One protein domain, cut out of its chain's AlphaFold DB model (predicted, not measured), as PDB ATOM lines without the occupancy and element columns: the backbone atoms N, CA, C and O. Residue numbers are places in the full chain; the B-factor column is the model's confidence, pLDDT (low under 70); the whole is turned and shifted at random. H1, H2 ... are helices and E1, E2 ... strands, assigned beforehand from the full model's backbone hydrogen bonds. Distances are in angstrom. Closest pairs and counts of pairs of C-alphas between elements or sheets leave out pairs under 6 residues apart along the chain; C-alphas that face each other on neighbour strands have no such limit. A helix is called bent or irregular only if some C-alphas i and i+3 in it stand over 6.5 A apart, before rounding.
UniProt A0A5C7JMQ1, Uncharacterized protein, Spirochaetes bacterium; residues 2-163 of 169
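This is residues 2 to 163 of the 169 residues of an uncharacterized protein of Spirochaetes bacterium (UniProt A0A5C7JMQ1). What does the model look like? It is an elongated body with a strongly twisted four-stranded sheet toward one end, H1, H2 and H3 on one face of it, and a train of helices, H5, H6 and H7, leading away to the other end. H1 lies in the middle, and residues 141 to 155 fold back from H7 to H8. What is it made of? The 162 printed residues hold eight named helices and four named strands, in the order H1 H2 E1 E2 H3 E3 E4 H4 H5 H6 H7 H8; the class is mixed, and the sheet, in the order E1, E2, E4, E3, is all antiparallel. It is compact, with a radius of gyration of the C-alphas of 17.0 A and spans of 52 by 30 by 28 A.

What is on the sheet? H1, residues 6 to 10, is on it at a height of 5.7 A over the sheet, and the closest C-alphas of H1 and E1, residues 27 to 31, are those of Thr 8 and Cys 30, 4.6 A apart. On the same face are H2, residues 20 to 24, and H3, residues 56 to 66, which lies over E3, residues 71 to 77. H8, residues 156 to 159, only grazes the sheet. How do the strands pair? E1 and E2, residues 44 to 49, form a hairpin, with N 31 and O 46 2.8 A apart, within hydrogen-bond range. E4, residues 81 to 87, is antiparallel to E2, with N 47 and O 84 at 2.8 A, and forms a hairpin with E3, with N 85 and O 73 at 2.8 A. E2, H3 and E3 make a split strand-helix-strand unit, two strands running the same way with E4 between them in the sheet, and its crossover is right-handed. How do the other helices stand? H4, residues 90 to 100, is near H1, with 7 pairs of C-alphas within 10 A, and is irregular, C-alphas 91 and 94 being 7.2 A apart. H5, residues 109 to 115, and H6, residues 121 to 126, form a helical hairpin and only just touch, with 3 pairs of C-alphas within 8 A, the closest those of Val 112 and Tyr 123 at 6.8 A. H6 and H7, residues 130 to 140, only just touch too, with 3 such pairs, the closest Lys 124 and Tyr 132 at 6.4 A, at a steep tilt of 66 degrees. Are the helix backbones whole? Each O i to N i+4 pair is within hydrogen-bond range in H1, H2, H3, H5, H6 and H7, but 5 of 7 are in H4, and H8 is too short for such a pair.

Where do the elements begin and end? H1 begins at C-alpha 6 (26.203, 4.020, 42.597), and H8 ends at C-alpha 159 (24.780, -1.897, 45.874). Which are longer? From first to last C-alpha, H3 measures 15.0 A, H4 15.9 A, H7 15.3 A, E2 16.2 A, E3 17.6 A and E4 20.1 A.

How far does it reach? The two C-alphas farthest apart, of Asp 56 and His 143, are 54.2 A apart. Are there cuts, long links or weak places? The printed part has no cut; the links E1 to E2 and H7 to H8 are long. Mean pLDDT of the printed part is 92.2, with residues 2 and 38 under 70.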
ATOM      1  N   LYS A   2      19.310  -1.616  32.887       54.31
ATOM      2  CA  LYS A   2      19.672  -1.302  34.283       54.31
ATOM      3  C   LYS A   2      20.963  -0.479  34.227       54.31
ATOM      4  O   LYS A   2      21.936  -0.947  33.648       54.31
ATOM      5  N   GLY A   3      20.922   0.760  34.714       82.31
ATOM      6  CA  GLY A   3      22.101   1.623  34.775       82.31
ATOM      7  C   GLY A   3      23.165   1.061  35.717       82.31
ATOM      8  O   GLY A   3      22.922   0.089  36.437       82.31
ATOM      9  N   TYR A   4      24.342   1.681  35.710       91.69
ATOM     10  CA  TYR A   4      25.384   1.351  36.673       91.69
ATOM     11  C   TYR A   4      24.912   1.592  38.114       91.69
ATOM     12  O   TYR A   4      24.171   2.541  38.379       91.69
ATOM     13  N   THR A   5      25.377   0.762  39.047       95.81
ATOM     14  CA  THR A   5      25.210   0.985  40.491       95.81
ATOM     15  C   THR A   5      25.864   2.306  40.905       95.81
ATOM     16  O   THR A   5      26.739   2.847  40.204       95.81
ATOM     17  N   LYS A   6      25.491   2.848  42.071       97.19
ATOM     18  CA  LYS A   6      26.203   4.020  42.597       97.19
ATOM     19  C   LYS A   6      27.630   3.634  42.989       97.19
ATOM     20  O   LYS A   6      28.547   4.405  42.739       97.19
ATOM     21  N   THR A   7      27.863   2.415  43.459       97.06
ATOM     22  CA  THR A   7      29.209   1.891  43.728       97.06
ATOM     23  C   THR A   7      30.091   1.946  42.485       97.06
ATOM     24  O   THR A   7      31.202   2.466  42.537       97.06
ATOM     25  N   THR A   8      29.584   1.509  41.333       96.19
ATOM     26  CA  THR A   8      30.279   1.680  40.049       96.19
ATOM     27  C   THR A   8      30.560   3.144  39.753       96.19
ATOM     28  O   THR A   8      31.669   3.519  39.385       96.19
ATOM     29  N   SER A   9      29.537   3.977  39.919       95.25
ATOM     30  CA  SER A   9      29.590   5.383  39.540       95.25
ATOM     31  C   SER A   9      30.536   6.207  40.411       95.25
ATOM     32  O   SER A   9      31.119   7.153  39.896       95.25
ATOM     33  N   TYR A  10      30.683   5.877  41.694       97.06
ATOM     34  CA  TYR A  10      31.369   6.718  42.676       97.06
ATOM     35  C   TYR A  10      32.576   6.068  43.339       97.06
ATOM     36  O   TYR A  10      33.412   6.807  43.834       97.06
ATOM     37  N   LEU A  11      32.663   4.737  43.387       96.88
ATOM     38  CA  LEU A  11      33.700   4.032  44.144       96.88
ATOM     39  C   LEU A  11      34.626   3.199  43.266       96.88
ATOM     40  O   LEU A  11      35.748   2.941  43.682       96.88
ATOM     41  N   ALA A  12      34.219   2.812  42.050       94.75
ATOM     42  CA  ALA A  12      35.087   2.038  41.158       94.75
ATOM     43  C   ALA A  12      36.497   2.648  40.997       94.75
ATOM     44  O   ALA A  12      37.451   1.881  41.096       94.75
ATOM     45  N   PRO A  13      36.686   3.983  40.866       93.50
ATOM     46  CA  PRO A  13      38.030   4.570  40.784       93.50
ATOM     47  C   PRO A  13      38.912   4.383  42.034       93.50
ATOM     48  O   PRO A  13      40.100   4.681  41.979       93.50
ATOM     49  N   MET A  14      38.357   3.934  43.169       94.50
ATOM     50  CA  MET A  14      39.135   3.566  44.364       94.50
ATOM     51  C   MET A  14      39.840   2.213  44.215       94.50
ATOM     52  O   MET A  14      40.732   1.900  45.003       94.50
ATOM     53  N   ILE A  15      39.455   1.414  43.217       90.31
ATOM     54  CA  ILE A  15      40.263   0.301  42.731       90.31
ATOM     55  C   ILE A  15      41.417   0.963  41.981       90.31
ATOM     56  O   ILE A  15      41.241   1.423  40.856       90.31
ATOM     57  N   GLU A  16      42.585   1.071  42.618       84.81
ATOM     58  CA  GLU A  16      43.778   1.754  42.084       84.81
ATOM     59  C   GLU A  16      44.455   0.967  40.937       84.81
ATOM     60  O   GLU A  16      45.675   0.941  40.809       84.81
ATOM     61  N   GLN A  17      43.647   0.318  40.101       82.31
ATOM     62  CA  GLN A  17      44.024  -0.458  38.930       82.31
ATOM     63  C   GLN A  17      43.492   0.220  37.669       82.31
ATOM     64  O   GLN A  17      42.571   1.042  37.713       82.31
ATOM     65  N   ASN A  18      44.050  -0.139  36.515       80.50
ATOM     66  CA  ASN A  18      43.546   0.379  35.252       80.50
ATOM     67  C   ASN A  18      42.173  -0.233  34.911       80.50
ATOM     68  O   ASN A  18      42.081  -1.296  34.296       80.50
ATOM     69  N   LEU A  19      41.094   0.468  35.277       81.31
ATOM     70  CA  LEU A  19      39.724   0.034  34.997       81.31
ATOM     71  C   LEU A  19      39.406  -0.085  33.502       81.31
ATOM     72  O   LEU A  19      38.454  -0.785  33.156       81.31
ATOM     73  N   SER A  20      40.177   0.564  32.616       81.38
ATOM     74  CA  SER A  20      39.937   0.486  31.169       81.38
ATOM     75  C   SER A  20      39.985  -0.949  30.668       81.38
ATOM     76  O   SER A  20      39.242  -1.300  29.760       81.38
ATOM     77  N   VAL A  21      40.793  -1.799  31.305       80.88
ATOM     78  CA  VAL A  21      40.900  -3.189  30.884       80.88
ATOM     79  C   VAL A  21      39.605  -3.952  31.144       80.88
ATOM     80  O   VAL A  21      39.149  -4.708  30.294       80.88
ATOM     81  N   PHE A  22      38.943  -3.719  32.276       84.88
ATOM     82  CA  PHE A  22      37.645  -4.347  32.514       84.88
ATOM     83  C   PHE A  22      36.590  -3.846  31.524       84.88
ATOM     84  O   PHE A  22      35.748  -4.629  31.094       84.88
ATOM     85  N   LEU A  23      36.650  -2.570  31.123       85.50
ATOM     86  CA  LEU A  23      35.747  -2.023  30.103       85.50
ATOM     87  C   LEU A  23      35.919  -2.729  28.747       85.50
ATOM     88  O   LEU A  23      34.922  -2.986  28.082       85.50
ATOM     89  N   GLU A  24      37.147  -3.093  28.369       86.38
ATOM     90  CA  GLU A  24      37.437  -3.870  27.149       86.38
ATOM     91  C   GLU A  24      36.922  -5.316  27.203       86.38
ATOM     92  O   GLU A  24      36.836  -5.981  26.173       86.38
ATOM     93  N   HIS A  25      36.575  -5.804  28.394       86.75
ATOM     94  CA  HIS A  25      36.129  -7.172  28.632       86.75
ATOM     95  C   HIS A  25      34.701  -7.234  29.188       86.75
ATOM     96  O   HIS A  25      34.379  -8.139  29.948       86.75
ATOM     97  N   ASN A  26      33.835  -6.294  28.795       89.81
ATOM     98  CA  ASN A  26      32.430  -6.231  29.215       89.81
ATOM     99  C   ASN A  26      32.264  -6.138  30.738       89.81
ATOM    100  O   ASN A  26      31.567  -6.929  31.383       89.81
ATOM    101  N   PHE A  27      32.907  -5.135  31.328       92.19
ATOM    102  CA  PHE A  27      32.596  -4.680  32.676       92.19
ATOM    103  C   PHE A  27      31.086  -4.460  32.846       92.19
ATOM    104  O   PHE A  27      30.453  -3.747  32.064       92.19
ATOM    105  N   VAL A  28      30.520  -5.042  33.904       93.88
ATOM    106  CA  VAL A  28      29.086  -4.964  34.194       93.88
ATOM    107  C   VAL A  28      28.805  -3.925  35.273       93.88
ATOM    108  O   VAL A  28      28.012  -3.015  35.055       93.88
ATOM    109  N   ASN A  29      29.391  -4.094  36.463       95.38
ATOM    110  CA  ASN A  29      29.177  -3.237  37.634       95.38
ATOM    111  C   ASN A  29      30.189  -3.563  38.746       95.38
ATOM    112  O   ASN A  29      30.668  -4.692  38.845       95.38
ATOM    113  N   CYS A  30      30.419  -2.602  39.635       96.00
ATOM    114  CA  CYS A  30      31.003  -2.778  40.960       96.00
ATOM    115  C   CYS A  30      29.921  -2.804  42.052       96.00
ATOM    116  O   CYS A  30      28.905  -2.113  41.953       96.00
ATOM    117  N   TYR A  31      30.187  -3.534  43.133       96.56
ATOM    118  CA  TYR A  31      29.306  -3.702  44.289       96.56
ATOM    119  C   TYR A  31      30.094  -3.576  45.602       96.56
ATOM    120  O   TYR A  31      31.302  -3.817  45.638       96.56
ATOM    121  N   LEU A  32      29.407  -3.202  46.682       95.38
ATOM    122  CA  LEU A  32      29.939  -3.144  48.052       95.38
ATOM    123  C   LEU A  32      30.051  -4.524  48.711       95.38
ATOM    124  O   LEU A  32      30.661  -4.663  49.769       95.38
ATOM    125  N   GLY A  33      29.412  -5.527  48.120       94.25
ATOM    126  CA  GLY A  33      29.306  -6.868  48.668       94.25
ATOM    127  C   GLY A  33      28.739  -7.846  47.652       94.25
ATOM    128  O   GLY A  33      28.159  -7.441  46.644       94.25
ATOM    129  N   ASP A  34      28.858  -9.127  47.973       92.69
ATOM    130  CA  ASP A  34      28.137 -10.226  47.337       92.69
ATOM    131  C   ASP A  34      27.364 -10.970  48.432       92.69
ATOM    132  O   ASP A  34      27.964 -11.461  49.389       92.69
ATOM    133  N   ASP A  35      26.035 -11.003  48.335       88.00
ATOM    134  CA  ASP A  35      25.139 -11.607  49.325       88.00
ATOM    135  C   ASP A  35      25.227 -13.140  49.335       88.00
ATOM    136  O   ASP A  35      25.193 -13.749  50.401       88.00
ATOM    137  N   GLY A  36      25.453 -13.763  48.172       78.94
ATOM    138  CA  GLY A  36      25.533 -15.222  48.023       78.94
ATOM    139  C   GLY A  36      26.924 -15.802  48.266       78.94
ATOM    140  O   GLY A  36      27.122 -17.000  48.093       78.94
ATOM    141  N   TYR A  37      27.889 -14.963  48.643       77.06
ATOM    142  CA  TYR A  37      29.256 -15.386  48.906       77.06
ATOM    143  C   TYR A  37      29.542 -15.487  50.410       77.06
ATOM    144  O   TYR A  37      29.336 -14.517  51.146       77.06
ATOM    145  N   ASP A  38      30.031 -16.643  50.869       66.94
ATOM    146  CA  ASP A  38      30.159 -16.967  52.301       66.94
ATOM    147  C   ASP A  38      31.101 -16.023  53.062       66.94
ATOM    148  O   ASP A  38      30.858 -15.677  54.220       66.94
ATOM    149  N   ILE A  39      32.177 -15.566  52.414       76.06
ATOM    150  CA  ILE A  39      33.169 -14.687  53.044       76.06
ATOM    151  C   ILE A  39      32.837 -13.233  52.724       76.06
ATOM    152  O   ILE A  39      33.001 -12.780  51.590       76.06
ATOM    153  N   LYS A  40      32.428 -12.474  53.742       80.50
ATOM    154  CA  LYS A  40      32.208 -11.029  53.622       80.50
ATOM    155  C   LYS A  40      33.508 -10.279  53.888       80.50
ATOM    156  O   LYS A  40      34.038 -10.314  54.996       80.50
ATOM    157  N   TYR A  41      34.004  -9.571  52.880       82.50
ATOM    158  CA  TYR A  41      35.187  -8.724  53.011       82.50
ATOM    159  C   TYR A  41      34.789  -7.265  53.302       82.50
ATOM    160  O   TYR A  41      34.236  -6.608  52.416       82.50
ATOM    161  N   PRO A  42      35.046  -6.725  54.511       87.12
ATOM    162  CA  PRO A  42      34.768  -5.321  54.808       87.12
ATOM    163  C   PRO A  42      35.739  -4.412  54.049       87.12
ATOM    164  O   PRO A  42      36.922  -4.720  53.958       87.12
ATOM    165  N   ASN A  43      35.269  -3.274  53.537       93.75
ATOM    166  CA  ASN A  43      36.081  -2.302  52.782       93.75
ATOM    167  C   ASN A  43      36.689  -2.859  51.482       93.75
ATOM    168  O   ASN A  43      37.831  -2.560  51.130       93.75
ATOM    169  N   HIS A  44      35.922  -3.694  50.786       95.62
ATOM    170  CA  HIS A  44      36.287  -4.239  49.483       95.62
ATOM    171  C   HIS A  44      35.253  -3.845  48.433       95.62
ATOM    172  O   HIS A  44      34.108  -3.528  48.758       95.62
ATOM    173  N   LEU A  45      35.670  -3.881  47.172       96.62
ATOM    174  CA  LEU A  45      34.800  -3.729  46.015       96.62
ATOM    175  C   LEU A  45      34.779  -5.025  45.218       96.62
ATOM    176  O   LEU A  45      35.811  -5.665  45.017       96.62
ATOM    177  N   TYR A  46      33.585  -5.383  44.763       96.25
ATOM    178  CA  TYR A  46      33.307  -6.586  43.992       96.25
ATOM    179  C   TYR A  46      33.006  -6.141  42.569       96.25
ATOM    180  O   TYR A  46      31.981  -5.508  42.325       96.25
ATOM    181  N   LEU A  47      33.924  -6.393  41.649       95.38
ATOM    182  CA  LEU A  47      33.866  -5.958  40.264       95.38
ATOM    183  C   LEU A  47      33.443  -7.135  39.383       95.38
ATOM    184  O   LEU A  47      34.176  -8.113  39.248       95.38
ATOM    185  N   ARG A  48      32.267  -7.029  38.762       95.06
ATOM    186  CA  ARG A  48      31.701  -8.054  37.879       95.06
ATOM    187  C   ARG A  48      32.051  -7.776  36.424       95.06
ATOM    188  O   ARG A  48      31.792  -6.682  35.915       95.06
ATOM    189  N   VAL A  49      32.551  -8.801  35.750       93.56
ATOM    190  CA  VAL A  49      32.933  -8.795  34.335       93.56
ATOM    191  C   VAL A  49      32.212  -9.938  33.628       93.56
ATOM    192  O   VAL A  49      32.128 -11.037  34.173       93.56
ATOM    193  N   ALA A  50      31.694  -9.690  32.428       92.25
ATOM    194  CA  ALA A  50      30.982 -10.677  31.619       92.25
ATOM    195  C   ALA A  50      31.653 -10.829  30.245       92.25
ATOM    196  O   ALA A  50      31.081 -10.403  29.238       92.25
ATOM    197  N   PRO A  51      32.887 -11.365  30.190       87.94
ATOM    198  CA  PRO A  51      33.643 -11.414  28.946       87.94
ATOM    199  C   PRO A  51      32.913 -12.273  27.905       87.94
ATOM    200  O   PRO A  51      32.452 -13.368  28.223       87.94
ATOM    201  N   ASP A  52      32.852 -11.807  26.652       83.69
ATOM    202  CA  ASP A  52      32.272 -12.600  25.553       83.69
ATOM    203  C   ASP A  52      33.050 -13.908  25.346       83.69
ATOM    204  O   ASP A  52      32.477 -14.977  25.124       83.69
ATOM    205  N   GLU A  53      34.377 -13.826  25.481       80.69
ATOM    206  CA  GLU A  53      35.295 -14.951  25.375       80.69
ATOM    207  C   GLU A  53      36.454 -14.827  26.372       80.69
ATOM    208  O   GLU A  53      37.027 -13.752  26.580       80.69
ATOM    209  N   PHE A  54      36.876 -15.962  26.934       81.56
ATOM    210  CA  PHE A  54      38.105 -16.065  27.728       81.56
ATOM    211  C   PHE A  54      39.326 -16.155  26.808       81.56
ATOM    212  O   PHE A  54      39.933 -17.218  26.641       81.56
ATOM    213  N   THR A  55      39.654 -15.028  26.184       83.12
ATOM    214  CA  THR A  55      40.803 -14.884  25.286       83.12
ATOM    215  C   THR A  55      42.129 -14.930  26.049       83.12
ATOM    216  O   THR A  55      42.182 -14.710  27.263       83.12
ATOM    217  N   ASP A  56      43.232 -15.166  25.337       85.06
ATOM    218  CA  ASP A  56      44.572 -15.069  25.932       85.06
ATOM    219  C   ASP A  56      44.867 -13.660  26.449       85.06
ATOM    220  O   ASP A  56      45.466 -13.521  27.512       85.06
ATOM    221  N   LYS A  57      44.329 -12.626  25.787       81.69
ATOM    222  CA  LYS A  57      44.389 -11.238  26.258       81.69
ATOM    223  C   LYS A  57      43.714 -11.071  27.623       81.69
ATOM    224  O   LYS A  57      44.305 -10.494  28.529       81.69
ATOM    225  N   PHE A  58      42.511 -11.625  27.811       84.50
ATOM    226  CA  PHE A  58      41.845 -11.591  29.119       84.50
ATOM    227  C   PHE A  58      42.672 -12.328  30.185       84.50
ATOM    228  O   PHE A  58      42.845 -11.838  31.302       84.50
ATOM    229  N   ARG A  59      43.240 -13.492  29.843       85.06
ATOM    230  CA  ARG A  59      44.112 -14.256  30.751       85.06
ATOM    231  C   ARG A  59      45.381 -13.497  31.138       85.06
ATOM    232  O   ARG A  59      45.797 -13.567  32.292       85.06
ATOM    233  N   GLU A  60      45.993 -12.793  30.194       85.19
ATOM    234  CA  GLU A  60      47.197 -12.001  30.426       85.19
ATOM    235  C   GLU A  60      46.908 -10.824  31.355       85.19
ATOM    236  O   GLU A  60      47.556 -10.696  32.392       85.19
ATOM    237  N   VAL A  61      45.868 -10.035  31.077       80.62
ATOM    238  CA  VAL A  61      45.593  -8.869  31.923       80.62
ATOM    239  C   VAL A  61      45.097  -9.277  33.308       80.62
ATOM    240  O   VAL A  61      45.499  -8.703  34.320       80.62
ATOM    241  N   THR A  62      44.282 -10.328  33.403       86.06
ATOM    242  CA  THR A  62      43.881 -10.841  34.721       86.06
ATOM    243  C   THR A  62      45.070 -11.362  35.523       86.06
ATOM    244  O   THR A  62      45.042 -11.275  36.748       86.06
ATOM    245  N   ARG A  63      46.150 -11.836  34.884       88.81
ATOM    246  CA  ARG A  63      47.401 -12.181  35.581       88.81
ATOM    247  C   ARG A  63      48.075 -10.949  36.185       88.81
ATOM    248  O   ARG A  63      48.516 -11.024  37.327       88.81
ATOM    249  N   GLU A  64      48.136  -9.831  35.468       85.75
ATOM    250  CA  GLU A  64      48.688  -8.578  36.005       85.75
ATOM    251  C   GLU A  64      47.868  -8.067  37.193       85.75
ATOM    252  O   GLU A  64      48.421  -7.767  38.250       85.75
ATOM    253  N   ILE A  65      46.540  -8.069  37.056       88.62
ATOM    254  CA  ILE A  65      45.604  -7.692  38.122       88.62
ATOM    255  C   ILE A  65      45.813  -8.564  39.366       88.62
ATOM    256  O   ILE A  65      45.887  -8.038  40.476       88.62
ATOM    257  N   ARG A  66      45.949  -9.884  39.191       91.19
ATOM    258  CA  ARG A  66      46.174 -10.849  40.283       91.19
ATOM    259  C   ARG A  66      47.483 -10.624  41.040       91.19
ATOM    260  O   ARG A  66      47.588 -11.034  42.191       91.19
ATOM    261  N   ASN A  67      48.458  -9.969  40.415       89.38
ATOM    262  CA  ASN A  67      49.731  -9.616  41.043       89.38
ATOM    263  C   ASN A  67      49.684  -8.263  41.776       89.38
ATOM    264  O   ASN A  67      50.676  -7.869  42.393       89.38
ATOM    265  N   SER A  68      48.566  -7.532  41.712       88.81
ATOM    266  CA  SER A  68      48.410  -6.264  42.428       88.81
ATOM    267  C   SER A  68      48.199  -6.461  43.931       88.81
ATOM    268  O   SER A  68      47.646  -7.464  44.375       88.81
ATOM    269  N   LYS A  69      48.607  -5.467  44.732       90.12
ATOM    270  CA  LYS A  69      48.469  -5.504  46.199       90.12
ATOM    271  C   LYS A  69      47.015  -5.359  46.672       90.12
ATOM    272  O   LYS A  69      46.696  -5.738  47.794       90.12
ATOM    273  N   GLU A  70      46.152  -4.768  45.845       91.44
ATOM    274  CA  GLU A  70      44.723  -4.598  46.115       91.44
ATOM    275  C   GLU A  70      43.917  -5.846  45.773       91.44
ATOM    276  O   GLU A  70      42.819  -6.019  46.297       91.44
ATOM    277  N   TYR A  71      44.414  -6.703  44.882       93.88
ATOM    278  CA  TYR A  71      43.704  -7.916  44.512       93.88
ATOM    279  C   TYR A  71      43.630  -8.884  45.695       93.88
ATOM    280  O   TYR A  71      44.624  -9.175  46.359       93.88
ATOM    281  N   VAL A  72      42.428  -9.400  45.945       94.44
ATOM    282  CA  VAL A  72      42.188 -10.413  46.977       94.44
ATOM    283  C   VAL A  72      41.938 -11.764  46.343       94.44
ATOM    284  O   VAL A  72      42.597 -12.740  46.697       94.44
ATOM    285  N   LYS A  73      40.967 -11.829  45.428       93.81
ATOM    286  CA  LYS A  73      40.639 -13.036  44.669       93.81
ATOM    287  C   LYS A  73      39.708 -12.742  43.500       93.81
ATOM    288  O   LYS A  73      39.077 -11.688  43.467       93.81
ATOM    289  N   ASP A  74      39.541 -13.719  42.624       93.50
ATOM    290  CA  ASP A  74      38.427 -13.807  41.694       93.50
ATOM    291  C   ASP A  74      37.686 -15.142  41.827       93.50
ATOM    292  O   ASP A  74      38.213 -16.103  42.393       93.50
ATOM    293  N   TYR A  75      36.434 -15.175  41.381       92.62
ATOM    294  CA  TYR A  75      35.623 -16.387  41.328       92.62
ATOM    295  C   TYR A  75      34.607 -16.329  40.192       92.62
ATOM    296  O   TYR A  75      34.125 -15.255  39.815       92.62
ATOM    297  N   ASP A  76      34.272 -17.507  39.676       91.50
ATOM    298  CA  ASP A  76      33.295 -17.658  38.608       91.50
ATOM    299  C   ASP A  76      31.873 -17.401  39.121       91.50
ATOM    300  O   ASP A  76      31.477 -17.815  40.215       91.50
ATOM    301  N   LEU A  77      31.087 -16.734  38.289       90.69
ATOM    302  CA  LEU A  77      29.655 -16.528  38.436       90.69
ATOM    303  C   LEU A  77      28.907 -17.318  37.343       90.69
ATOM    304  O   LEU A  77      29.492 -17.695  36.319       90.69
ATOM    305  N   PRO A  78      27.591 -17.554  37.503       85.69
ATOM    306  CA  PRO A  78      26.780 -18.136  36.439       85.69
ATOM    307  C   PRO A  78      26.909 -17.364  35.116       85.69
ATOM    308  O   PRO A  78      27.078 -16.149  35.109       85.69
ATOM    309  N   ASN A  79      26.753 -18.069  33.992       85.25
ATOM    310  CA  ASN A  79      26.847 -17.514  32.633       85.25
ATOM    311  C   ASN A  79      28.242 -17.016  32.220       85.25
ATOM    312  O   ASN A  79      28.331 -16.070  31.444       85.25
ATOM    313  N   ARG A  80      29.314 -17.689  32.667       87.19
ATOM    314  CA  ARG A  80      30.701 -17.382  32.251       87.19
ATOM    315  C   ARG A  80      31.161 -15.978  32.654       87.19
ATOM    316  O   ARG A  80      31.995 -15.370  31.994       87.19
ATOM    317  N   GLU A  81      30.616 -15.472  33.746       92.44
ATOM    318  CA  GLU A  81      31.004 -14.189  34.307       92.44
ATOM    319  C   GLU A  81      32.032 -14.393  35.419       92.44
ATOM    320  O   GLU A  81      32.123 -15.470  36.005       92.44
ATOM    321  N   VAL A  82      32.789 -13.348  35.732       93.00
ATOM    322  CA  VAL A  82      33.817 -13.381  36.774       93.00
ATOM    323  C   VAL A  82      33.586 -12.228  37.739       93.00
ATOM    324  O   VAL A  82      33.352 -11.091  37.321       93.00
ATOM    325  N   MET A  83      33.663 -12.517  39.036       94.56
ATOM    326  CA  MET A  83      33.732 -11.500  40.078       94.56
ATOM    327  C   MET A  83      35.174 -11.349  40.551       94.56
ATOM    328  O   MET A  83      35.765 -12.308  41.036       94.56
ATOM    329  N   PHE A  84      35.715 -10.137  40.477       94.75
ATOM    330  CA  PHE A  84      36.995  -9.768  41.076       94.75
ATOM    331  C   PHE A  84      36.756  -9.037  42.394       94.75
ATOM    332  O   PHE A  84      35.920  -8.139  42.468       94.75
ATOM    333  N   VAL A  85      37.510  -9.387  43.430       95.38
ATOM    334  CA  VAL A  85      37.434  -8.758  44.750       95.38
ATOM    335  C   VAL A  85      38.702  -7.953  44.990       95.38
ATOM    336  O   VAL A  85      39.807  -8.504  44.997       95.38
ATOM    337  N   PHE A  86      38.528  -6.655  45.231       95.69
ATOM    338  CA  PHE A  86      39.611  -5.716  45.504       95.69
ATOM    339  C   PHE A  86      39.492  -5.139  46.906       95.69
ATOM    340  O   PHE A  86      38.442  -4.615  47.277       95.69
ATOM    341  N   LYS A  87      40.581  -5.178  47.668       95.06
ATOM    342  CA  LYS A  87      40.737  -4.413  48.900       95.06
ATOM    343  C   LYS A  87      40.912  -2.942  48.546       95.06
ATOM    344  O   LYS A  87      41.779  -2.583  47.751       95.06
ATOM    345  N   ILE A  88      40.114  -2.084  49.171       94.69
ATOM    346  CA  ILE A  88      40.270  -0.639  49.026       94.69
ATOM    347  C   ILE A  88      41.437  -0.167  49.907       94.69
ATOM    348  O   ILE A  88      41.645  -0.673  51.012       94.69
ATOM    349  N   SER A  89      42.197   0.822  49.434       94.31
ATOM    350  CA  SER A  89      43.232   1.481  50.238       94.31
ATOM    351  C   SER A  89      42.640   2.133  51.495       94.31
ATOM    352  O   SER A  89      41.594   2.780  51.435       94.31
ATOM    353  N   GLU A  90      43.335   2.019  52.630       94.62
ATOM    354  CA  GLU A  90      42.850   2.493  53.939       94.62
ATOM    355  C   GLU A  90      42.520   3.991  53.953       94.62
ATOM    356  O   GLU A  90      41.599   4.421  54.647       94.62
ATOM    357  N   LYS A  91      43.200   4.781  53.111       94.81
ATOM    358  CA  LYS A  91      42.927   6.216  52.941       94.81
ATOM    359  C   LYS A  91      41.492   6.524  52.491       94.81
ATOM    360  O   LYS A  91      41.017   7.624  52.741       94.81
ATOM    361  N   TYR A  92      40.805   5.572  51.855       96.81
ATOM    362  CA  TYR A  92      39.432   5.736  51.371       96.81
ATOM    363  C   TYR A  92      38.373   5.160  52.317       96.81
ATOM    364  O   TYR A  92      37.185   5.265  52.025       96.81
ATOM    365  N   TYR A  93      38.744   4.564  53.457       96.12
ATOM    366  CA  TYR A  93      37.752   3.975  54.368       96.12
ATOM    367  C   TYR A  93      36.751   5.015  54.885       96.12
ATOM    368  O   TYR A  93      35.556   4.743  54.944       96.12
ATOM    369  N   GLY A  94      37.212   6.233  55.187       97.19
ATOM    370  CA  GLY A  94      36.319   7.332  55.562       97.19
ATOM    371  C   GLY A  94      35.355   7.721  54.435       97.19
ATOM    372  O   GLY A  94      34.160   7.894  54.678       97.19
ATOM    373  N   ASP A  95      35.848   7.798  53.198       97.88
ATOM    374  CA  ASP A  95      35.033   8.131  52.022       97.88
ATOM    375  C   ASP A  95      33.991   7.050  51.716       97.88
ATOM    376  O   ASP A  95      32.865   7.364  51.324       97.88
ATOM    377  N   LEU A  96      34.330   5.781  51.953       97.12
ATOM    378  CA  LEU A  96      33.405   4.661  51.824       97.12
ATOM    379  C   LEU A  96      32.220   4.787  52.795       97.12
ATOM    380  O   LEU A  96      31.072   4.584  52.400       97.12
ATOM    381  N   GLU A  97      32.474   5.152  54.053       97.25
ATOM    382  CA  GLU A  97      31.408   5.363  55.041       97.25
ATOM    383  C   GLU A  97      30.560   6.600  54.717       97.25
ATOM    384  O   GLU A  97      29.334   6.578  54.861       97.25
ATOM    385  N   LEU A  98      31.180   7.669  54.206       98.31
ATOM    386  CA  LEU A  98      30.456   8.840  53.706       98.31
ATOM    387  C   LEU A  98      29.548   8.481  52.526       98.31
ATOM    388  O   LEU A  98      28.394   8.910  52.511       98.31
ATOM    389  N   PHE A  99      30.033   7.667  51.584       98.06
ATOM    390  CA  PHE A  99      29.239   7.153  50.472       98.06
ATOM    391  C   PHE A  99      28.034   6.352  50.972       98.06
ATOM    392  O   PHE A  99      26.906   6.682  50.615       98.06
ATOM    393  N   LYS A 100      28.243   5.360  51.851       96.69
ATOM    394  CA  LYS A 100      27.155   4.540  52.421       96.69
ATOM    395  C   LYS A 100      26.099   5.391  53.132       96.69
ATOM    396  O   LYS A 100      24.914   5.088  53.056       96.69
ATOM    397  N   ALA A 101      26.517   6.477  53.782       97.62
ATOM    398  CA  ALA A 101      25.627   7.427  54.446       97.62
ATOM    399  C   ALA A 101      24.992   8.474  53.503       97.62
ATOM    400  O   ALA A 101      24.307   9.378  53.985       97.62
ATOM    401  N   GLY A 102      25.253   8.416  52.192       97.81
ATOM    402  CA  GLY A 102      24.754   9.373  51.199       97.81
ATOM    403  C   GLY A 102      25.368  10.773  51.302       97.81
ATOM    404  O   GLY A 102      24.833  11.718  50.736       97.81
ATOM    405  N   LYS A 103      26.482  10.944  52.021       98.31
ATOM    406  CA  LYS A 103      27.141  12.239  52.267       98.31
ATOM    407  C   LYS A 103      28.161  12.567  51.172       98.31
ATOM    408  O   LYS A 103      29.334  12.815  51.461       98.31
ATOM    409  N   TYR A 104      27.723  12.565  49.915       98.12
ATOM    410  CA  TYR A 104      28.588  12.700  48.736       98.12
ATOM    411  C   TYR A 104      29.422  13.982  48.736       98.12
ATOM    412  O   TYR A 104      30.610  13.940  48.426       98.12
ATOM    413  N   GLY A 105      28.842  15.115  49.143       97.75
ATOM    414  CA  GLY A 105      29.555  16.393  49.177       97.75
ATOM    415  C   GLY A 105      30.723  16.458  50.169       97.75
ATOM    416  O   GLY A 105      31.493  17.419  50.126       97.75
ATOM    417  N   LYS A 106      30.849  15.462  51.060       98.19
ATOM    418  CA  LYS A 106      31.924  15.350  52.057       98.19
ATOM    419  C   LYS A 106      33.053  14.406  51.646       98.19
ATOM    420  O   LYS A 106      34.048  14.361  52.363       98.19
ATOM    421  N   ILE A 107      32.903  13.668  50.544       98.31
ATOM    422  CA  ILE A 107      33.959  12.794  50.020       98.31
ATOM    423  C   ILE A 107      35.208  13.636  49.716       98.31
ATOM    424  O   ILE A 107      35.101  14.778  49.249       98.31
ATOM    425  N   ASN A 108      36.382  13.074  50.007       97.75
ATOM    426  CA  ASN A 108      37.684  13.711  49.853       97.75
ATOM    427  C   ASN A 108      37.845  14.393  48.480       97.75
ATOM    428  O   ASN A 108      37.668  13.777  47.429       97.75
ATOM    429  N   LYS A 109      38.214  15.678  48.480       97.00
ATOM    430  CA  LYS A 109      38.273  16.490  47.255       97.00
ATOM    431  C   LYS A 109      39.415  16.115  46.319       97.00
ATOM    432  O   LYS A 109      39.215  16.154  45.111       97.00
ATOM    433  N   GLU A 110      40.548  15.664  46.847       96.44
ATOM    434  CA  GLU A 110      41.655  15.157  46.031       96.44
ATOM    435  C   GLU A 110      41.217  13.917  45.238       96.44
ATOM    436  O   GLU A 110      41.466  13.816  44.035       96.44
ATOM    437  N   TYR A 111      40.480  13.003  45.882       96.31
ATOM    438  CA  TYR A 111      39.876  11.864  45.194       96.31
ATOM    439  C   TYR A 111      38.927  12.315  44.080       96.31
ATOM    440  O   TYR A 111      39.004  11.801  42.961       96.31
ATOM    441  N   VAL A 112      38.056  13.287  44.370       97.50
ATOM    442  CA  VAL A 112      37.073  13.796  43.405       97.50
ATOM    443  C   VAL A 112      37.762  14.419  42.185       97.50
ATOM    444  O   VAL A 112      37.405  14.104  41.051       97.50
ATOM    445  N   GLU A 113      38.761  15.272  42.407       96.50
ATOM    446  CA  GLU A 113      39.504  15.966  41.349       96.50
ATOM    447  C   GLU A 113      40.320  15.014  40.477       96.50
ATOM    448  O   GLU A 113      40.366  15.188  39.259       96.50
ATOM    449  N   LYS A 114      40.922  13.986  41.080       94.81
ATOM    450  CA  LYS A 114      41.693  12.973  40.354       94.81
ATOM    451  C   LYS A 114      40.807  12.031  39.536       94.81
ATOM    452  O   LYS A 114      41.227  11.571  38.475       94.81
ATOM    453  N   SER A 115      39.610  11.714  40.030       94.81
ATOM    454  CA  SER A 115      38.816  10.584  39.520       94.81
ATOM    455  C   SER A 115      37.677  10.983  38.583       94.81
ATOM    456  O   SER A 115      37.199  10.145  37.816       94.81
ATOM    457  N   PHE A 116      37.216  12.238  38.620       95.38
ATOM    458  CA  PHE A 116      36.034  12.668  37.870       95.38
ATOM    459  C   PHE A 116      36.293  13.921  37.035       95.38
ATOM    460  O   PHE A 116      36.884  14.897  37.489       95.38
ATOM    461  N   LYS A 117      35.767  13.920  35.805       96.25
ATOM    462  CA  LYS A 117      35.798  15.095  34.924       96.25
ATOM    463  C   LYS A 117      34.912  16.208  35.486       96.25
ATOM    464  O   LYS A 117      33.783  15.928  35.893       96.25
ATOM    465  N   LYS A 118      35.403  17.452  35.464       94.50
ATOM    466  CA  LYS A 118      34.758  18.624  36.090       94.50
ATOM    467  C   LYS A 118      33.337  18.907  35.590       94.50
ATOM    468  O   LYS A 118      32.482  19.343  36.349       94.50
ATOM    469  N   ASP A 119      33.078  18.633  34.321       94.06
ATOM    470  CA  ASP A 119      31.788  18.820  33.658       94.06
ATOM    471  C   ASP A 119      30.801  17.661  33.895       94.06
ATOM    472  O   ASP A 119      29.612  17.779  33.599       94.06
ATOM    473  N   SER A 120      31.260  16.541  34.463       96.50
ATOM    474  CA  SER A 120      30.412  15.371  34.683       96.50
ATOM    475  C   SER A 120      29.377  15.590  35.792       96.50
ATOM    476  O   SER A 120      29.669  16.183  36.832       96.50
ATOM    477  N   LYS A 121      28.181  15.000  35.625       95.94
ATOM    478  CA  LYS A 121      27.123  14.965  36.660       95.94
ATOM    479  C   LYS A 121      27.680  14.559  38.034       95.94
ATOM    480  O   LYS A 121      27.363  15.181  39.041       95.94
ATOM    481  N   ARG A 122      28.531  13.528  38.079       96.44
ATOM    482  CA  ARG A 122      29.127  13.019  39.324       96.44
ATOM    483  C   ARG A 122      30.006  14.055  40.014       96.44
ATOM    484  O   ARG A 122      29.862  14.245  41.215       96.44
ATOM    485  N   TYR A 123      30.866  14.747  39.267       98.06
ATOM    486  CA  TYR A 123      31.706  15.807  39.827       98.06
ATOM    487  C   TYR A 123      30.860  16.942  40.411       98.06
ATOM    488  O   TYR A 123      31.137  17.406  41.516       98.06
ATOM    489  N   LYS A 124      29.788  17.336  39.711       97.94
ATOM    490  CA  LYS A 124      28.837  18.353  40.183       97.94
ATOM    491  C   LYS A 124      28.145  17.940  41.487       97.94
ATOM    492  O   LYS A 124      28.107  18.722  42.434       97.94
ATOM    493  N   ILE A 125      27.688  16.689  41.583       98.00
ATOM    494  CA  ILE A 125      27.106  16.122  42.814       98.00
ATOM    495  C   ILE A 125      28.116  16.142  43.964       98.00
ATOM    496  O   ILE A 125      27.830  16.684  45.030       98.00
ATOM    497  N   LEU A 126      29.313  15.592  43.738       97.94
ATOM    498  CA  LEU A 126      30.373  15.479  44.745       97.94
ATOM    499  C   LEU A 126      30.875  16.847  45.231       97.94
ATOM    500  O   LEU A 126      31.449  16.944  46.314       97.94
ATOM    501  N   ASN A 127      30.642  17.915  44.463       97.62
ATOM    502  CA  ASN A 127      30.984  19.292  44.819       97.62
ATOM    503  C   ASN A 127      29.793  20.173  45.206       97.62
ATOM    504  O   ASN A 127      29.996  21.349  45.490       97.62
ATOM    505  N   LYS A 128      28.577  19.616  45.295       96.69
ATOM    506  CA  LYS A 128      27.340  20.364  45.590       96.69
ATOM    507  C   LYS A 128      27.154  21.598  44.700       96.69
ATOM    508  O   LYS A 128      26.746  22.662  45.178       96.69
ATOM    509  N   ASP A 129      27.458  21.419  43.420       97.12
ATOM    510  CA  ASP A 129      27.448  22.459  42.399       97.12
ATOM    511  C   ASP A 129      26.120  23.248  42.386       97.12
ATOM    512  O   ASP A 129      25.041  22.640  42.388       97.12
ATOM    513  N   PRO A 130      26.165  24.592  42.425       96.62
ATOM    514  CA  PRO A 130      24.966  25.417  42.527       96.62
ATOM    515  C   PRO A 130      24.097  25.365  41.267       96.62
ATOM    516  O   PRO A 130      22.875  25.358  41.392       96.62
ATOM    517  N   GLU A 131      24.694  25.269  40.077       96.44
ATOM    518  CA  GLU A 131      23.936  25.157  38.823       96.44
ATOM    519  C   GLU A 131      23.208  23.812  38.750       96.44
ATOM    520  O   GLU A 131      22.029  23.747  38.407       96.44
ATOM    521  N   TYR A 132      23.886  22.728  39.142       97.25
ATOM    522  CA  TYR A 132      23.274  21.407  39.227       97.25
ATOM    523  C   TYR A 132      22.134  21.365  40.251       97.25
ATOM    524  O   TYR A 132      21.104  20.750  39.982       97.25
ATOM    525  N   ARG A 133      22.287  22.043  41.398       97.81
ATOM    526  CA  ARG A 133      21.206  22.204  42.384       97.81
ATOM    527  C   ARG A 133      20.001  22.917  41.772       97.81
ATOM    528  O   ARG A 133      18.907  22.375  41.863       97.81
ATOM    529  N   ALA A 134      20.205  24.075  41.143       97.44
ATOM    530  CA  ALA A 134      19.118  24.851  40.545       97.44
ATOM    531  C   ALA A 134      18.356  24.035  39.488       97.44
ATOM    532  O   ALA A 134      17.131  23.995  39.486       97.44
ATOM    533  N   MET A 135      19.087  23.296  38.651       97.25
ATOM    534  CA  MET A 135      18.489  22.396  37.668       97.25
ATOM    535  C   MET A 135      17.684  21.258  38.323       97.25
ATOM    536  O   MET A 135      16.626  20.895  37.811       97.25
ATOM    537  N   LEU A 136      18.153  20.673  39.434       97.12
ATOM    538  CA  LEU A 136      17.390  19.655  40.173       97.12
ATOM    539  C   LEU A 136      16.105  20.231  40.776       97.12
ATOM    540  O   LEU A 136      15.059  19.598  40.669       97.12
ATOM    541  N   GLU A 137      16.179  21.412  41.387       98.00
ATOM    542  CA  GLU A 137      15.026  22.124  41.950       98.00
ATOM    543  C   GLU A 137      13.967  22.422  40.883       98.00
ATOM    544  O   GLU A 137      12.788  22.138  41.092       98.00
ATOM    545  N   GLU A 138      14.395  22.901  39.713       98.06
ATOM    546  CA  GLU A 138      13.526  23.129  38.556       98.06
ATOM    547  C   GLU A 138      12.900  21.823  38.052       98.06
ATOM    548  O   GLU A 138      11.685  21.731  37.897       98.06
ATOM    549  N   THR A 139      13.718  20.783  37.853       97.06
ATOM    550  CA  THR A 139      13.267  19.487  37.317       97.06
ATOM    551  C   THR A 139      12.260  18.802  38.238       97.06
ATOM    552  O   THR A 139      11.312  18.173  37.771       97.06
ATOM    553  N   LEU A 140      12.476  18.892  39.549       95.81
ATOM    554  CA  LEU A 140      11.638  18.249  40.560       95.81
ATOM    555  C   LEU A 140      10.490  19.151  41.038       95.81
ATOM    556  O   LEU A 140       9.634  18.674  41.778       95.81
ATOM    557  N   ALA A 141      10.465  20.422  40.625       97.31
ATOM    558  CA  ALA A 141       9.547  21.450  41.115       97.31
ATOM    559  C   ALA A 141       9.544  21.570  42.658       97.31
ATOM    560  O   ALA A 141       8.490  21.654  43.292       97.31
ATOM    561  N   VAL A 142      10.735  21.574  43.271       96.62
ATOM    562  CA  VAL A 142      10.936  21.691  44.730       96.62
ATOM    563  C   VAL A 142      12.025  22.709  45.063       96.62
ATOM    564  O   VAL A 142      12.853  23.030  44.223       96.62
ATOM    565  N   HIS A 143      12.074  23.159  46.319       96.62
ATOM    566  CA  HIS A 143      13.226  23.881  46.862       96.62
ATOM    567  C   HIS A 143      13.993  22.972  47.826       96.62
ATOM    568  O   HIS A 143      13.417  22.427  48.773       96.62
ATOM    569  N   LEU A 144      15.285  22.778  47.580       94.69
ATOM    570  CA  LEU A 144      16.150  21.931  48.386       94.69
ATOM    571  C   LEU A 144      16.733  22.735  49.558       94.69
ATOM    572  O   LEU A 144      17.171  23.872  49.377       94.69
ATOM    573  N   PRO A 145      16.834  22.149  50.766       95.62
ATOM    574  CA  PRO A 145      17.583  22.762  51.858       95.62
ATOM    575  C   PRO A 145      19.012  23.130  51.434       95.62
ATOM    576  O   PRO A 145      19.661  22.390  50.692       95.62
ATOM    577  N   ALA A 146      19.557  24.229  51.964       91.56
ATOM    578  CA  ALA A 146      20.891  24.715  51.584       91.56
ATOM    579  C   ALA A 146      22.000  23.649  51.730       91.56
ATOM    580  O   ALA A 146      22.932  23.574  50.927       91.56
ATOM    581  N   ASN A 147      21.882  22.781  52.738       92.44
ATOM    582  CA  ASN A 147      22.829  21.705  53.019       92.44
ATOM    583  C   ASN A 147      22.485  20.364  52.344       92.44
ATOM    584  O   ASN A 147      23.224  19.398  52.564       92.44
ATOM    585  N   ALA A 148      21.422  20.290  51.536       96.06
ATOM    586  CA  ALA A 148      20.990  19.064  50.875       96.06
ATOM    587  C   ALA A 148      22.111  18.435  50.036       96.06
ATOM    588  O   ALA A 148      22.993  19.115  49.498       96.06
ATOM    589  N   GLU A 149      22.095  17.109  49.973       97.75
ATOM    590  CA  GLU A 149      22.870  16.347  48.997       97.75
ATOM    591  C   GLU A 149      22.117  16.349  47.662       97.75
ATOM    592  O   GLU A 149      20.895  16.477  47.634       97.75
ATOM    593  N   LEU A 150      22.856  16.244  46.556       97.50
ATOM    594  CA  LEU A 150      22.300  16.350  45.197       97.50
ATOM    595  C   LEU A 150      22.101  14.977  44.534       97.50
ATOM    596  O   LEU A 150      22.019  14.870  43.313       97.50
ATOM    597  N   GLU A 151      22.096  13.922  45.340       96.38
ATOM    598  CA  GLU A 151      21.917  12.536  44.924       96.38
ATOM    599  C   GLU A 151      21.307  11.761  46.089       96.38
ATOM    600  O   GLU A 151      21.574  12.051  47.258       96.38
ATOM    601  N   GLU A 152      20.482  10.772  45.774       94.94
ATOM    602  CA  GLU A 152      19.841   9.951  46.796       94.94
ATOM    603  C   GLU A 152      20.878   9.078  47.509       94.94
ATOM    604  O   GLU A 152      21.892   8.683  46.920       94.94
ATOM    605  N   ILE A 153      20.601   8.687  48.754       96.75
ATOM    606  CA  ILE A 153      21.415   7.698  49.474       96.75
ATOM    607  C   ILE A 153      21.556   6.397  48.647       96.75
ATOM    608  O   ILE A 153      20.629   6.041  47.904       96.75
ATOM    609  N   PRO A 154      22.705   5.693  48.677       95.62
ATOM    610  CA  PRO A 154      22.809   4.401  48.015       95.62
ATOM    611  C   PRO A 154      21.837   3.405  48.641       95.62
ATOM    612  O   PRO A 154      21.730   3.316  49.861       95.62
ATOM    613  N   VAL A 155      21.129   2.664  47.793       94.94
ATOM    614  CA  VAL A 155      20.151   1.661  48.220       94.94
ATOM    615  C   VAL A 155      20.895   0.333  48.369       94.94
ATOM    616  O   VAL A 155      21.316  -0.216  47.345       94.94
ATOM    617  N   PRO A 156      21.098  -0.199  49.590       89.94
ATOM    618  CA  PRO A 156      21.930  -1.385  49.814       89.94
ATOM    619  C   PRO A 156      21.550  -2.575  48.930       89.94
ATOM    620  O   PRO A 156      22.410  -3.322  48.477       89.94
ATOM    621  N   GLU A 157      20.264  -2.718  48.612       90.19
ATOM    622  CA  GLU A 157      19.736  -3.783  47.773       90.19
ATOM    623  C   GLU A 157      20.237  -3.749  46.327       90.19
ATOM    624  O   GLU A 157      20.206  -4.776  45.650       90.19
ATOM    625  N   ILE A 158      20.648  -2.577  45.849       92.94
ATOM    626  CA  ILE A 158      21.215  -2.367  44.514       92.94
ATOM    627  C   ILE A 158      22.746  -2.420  44.575       92.94
ATOM    628  O   ILE A 158      23.389  -2.865  43.624       92.94
ATOM    629  N   GLU A 159      23.331  -1.983  45.691       95.38
ATOM    630  CA  GLU A 159      24.780  -1.897  45.874       95.38
ATOM    631  C   GLU A 159      25.430  -3.222  46.295       95.38
ATOM    632  O   GLU A 159      26.654  -3.336  46.249       95.38
ATOM    633  N   ILE A 160      24.642  -4.225  46.683       94.00
ATOM    634  CA  ILE A 160      25.102  -5.584  46.986       94.00
ATOM    635  C   ILE A 160      24.706  -6.506  45.831       94.00
ATOM    636  O   ILE A 160      23.535  -6.583  45.452       94.00
ATOM    637  N   PHE A 161      25.678  -7.233  45.280       93.62
ATOM    638  CA  PHE A 161      25.404  -8.243  44.270       93.62
ATOM    639  C   PHE A 161      24.572  -9.370  44.880       93.62
ATOM    640  O   PHE A 161      24.930  -9.938  45.912       93.62
ATOM    641  N   ARG A 162      23.463  -9.704  44.225       89.81
ATOM    642  CA  ARG A 162      22.632 -10.847  44.587       89.81
ATOM    643  C   ARG A 162      22.563 -11.807  43.423       89.81
ATOM    644  O   ARG A 162      22.192 -11.429  42.310       89.81
ATOM    645  N   HIS A 163      22.875 -13.061  43.713       82.06
ATOM    646  CA  HIS A 163      22.604 -14.166  42.814       82.06
ATOM    647  C   HIS A 163      21.085 -14.231  42.680       82.06
ATOM    648  O   HIS A 163      20.379 -14.378  43.676       82.06
TER     649      HIS A 163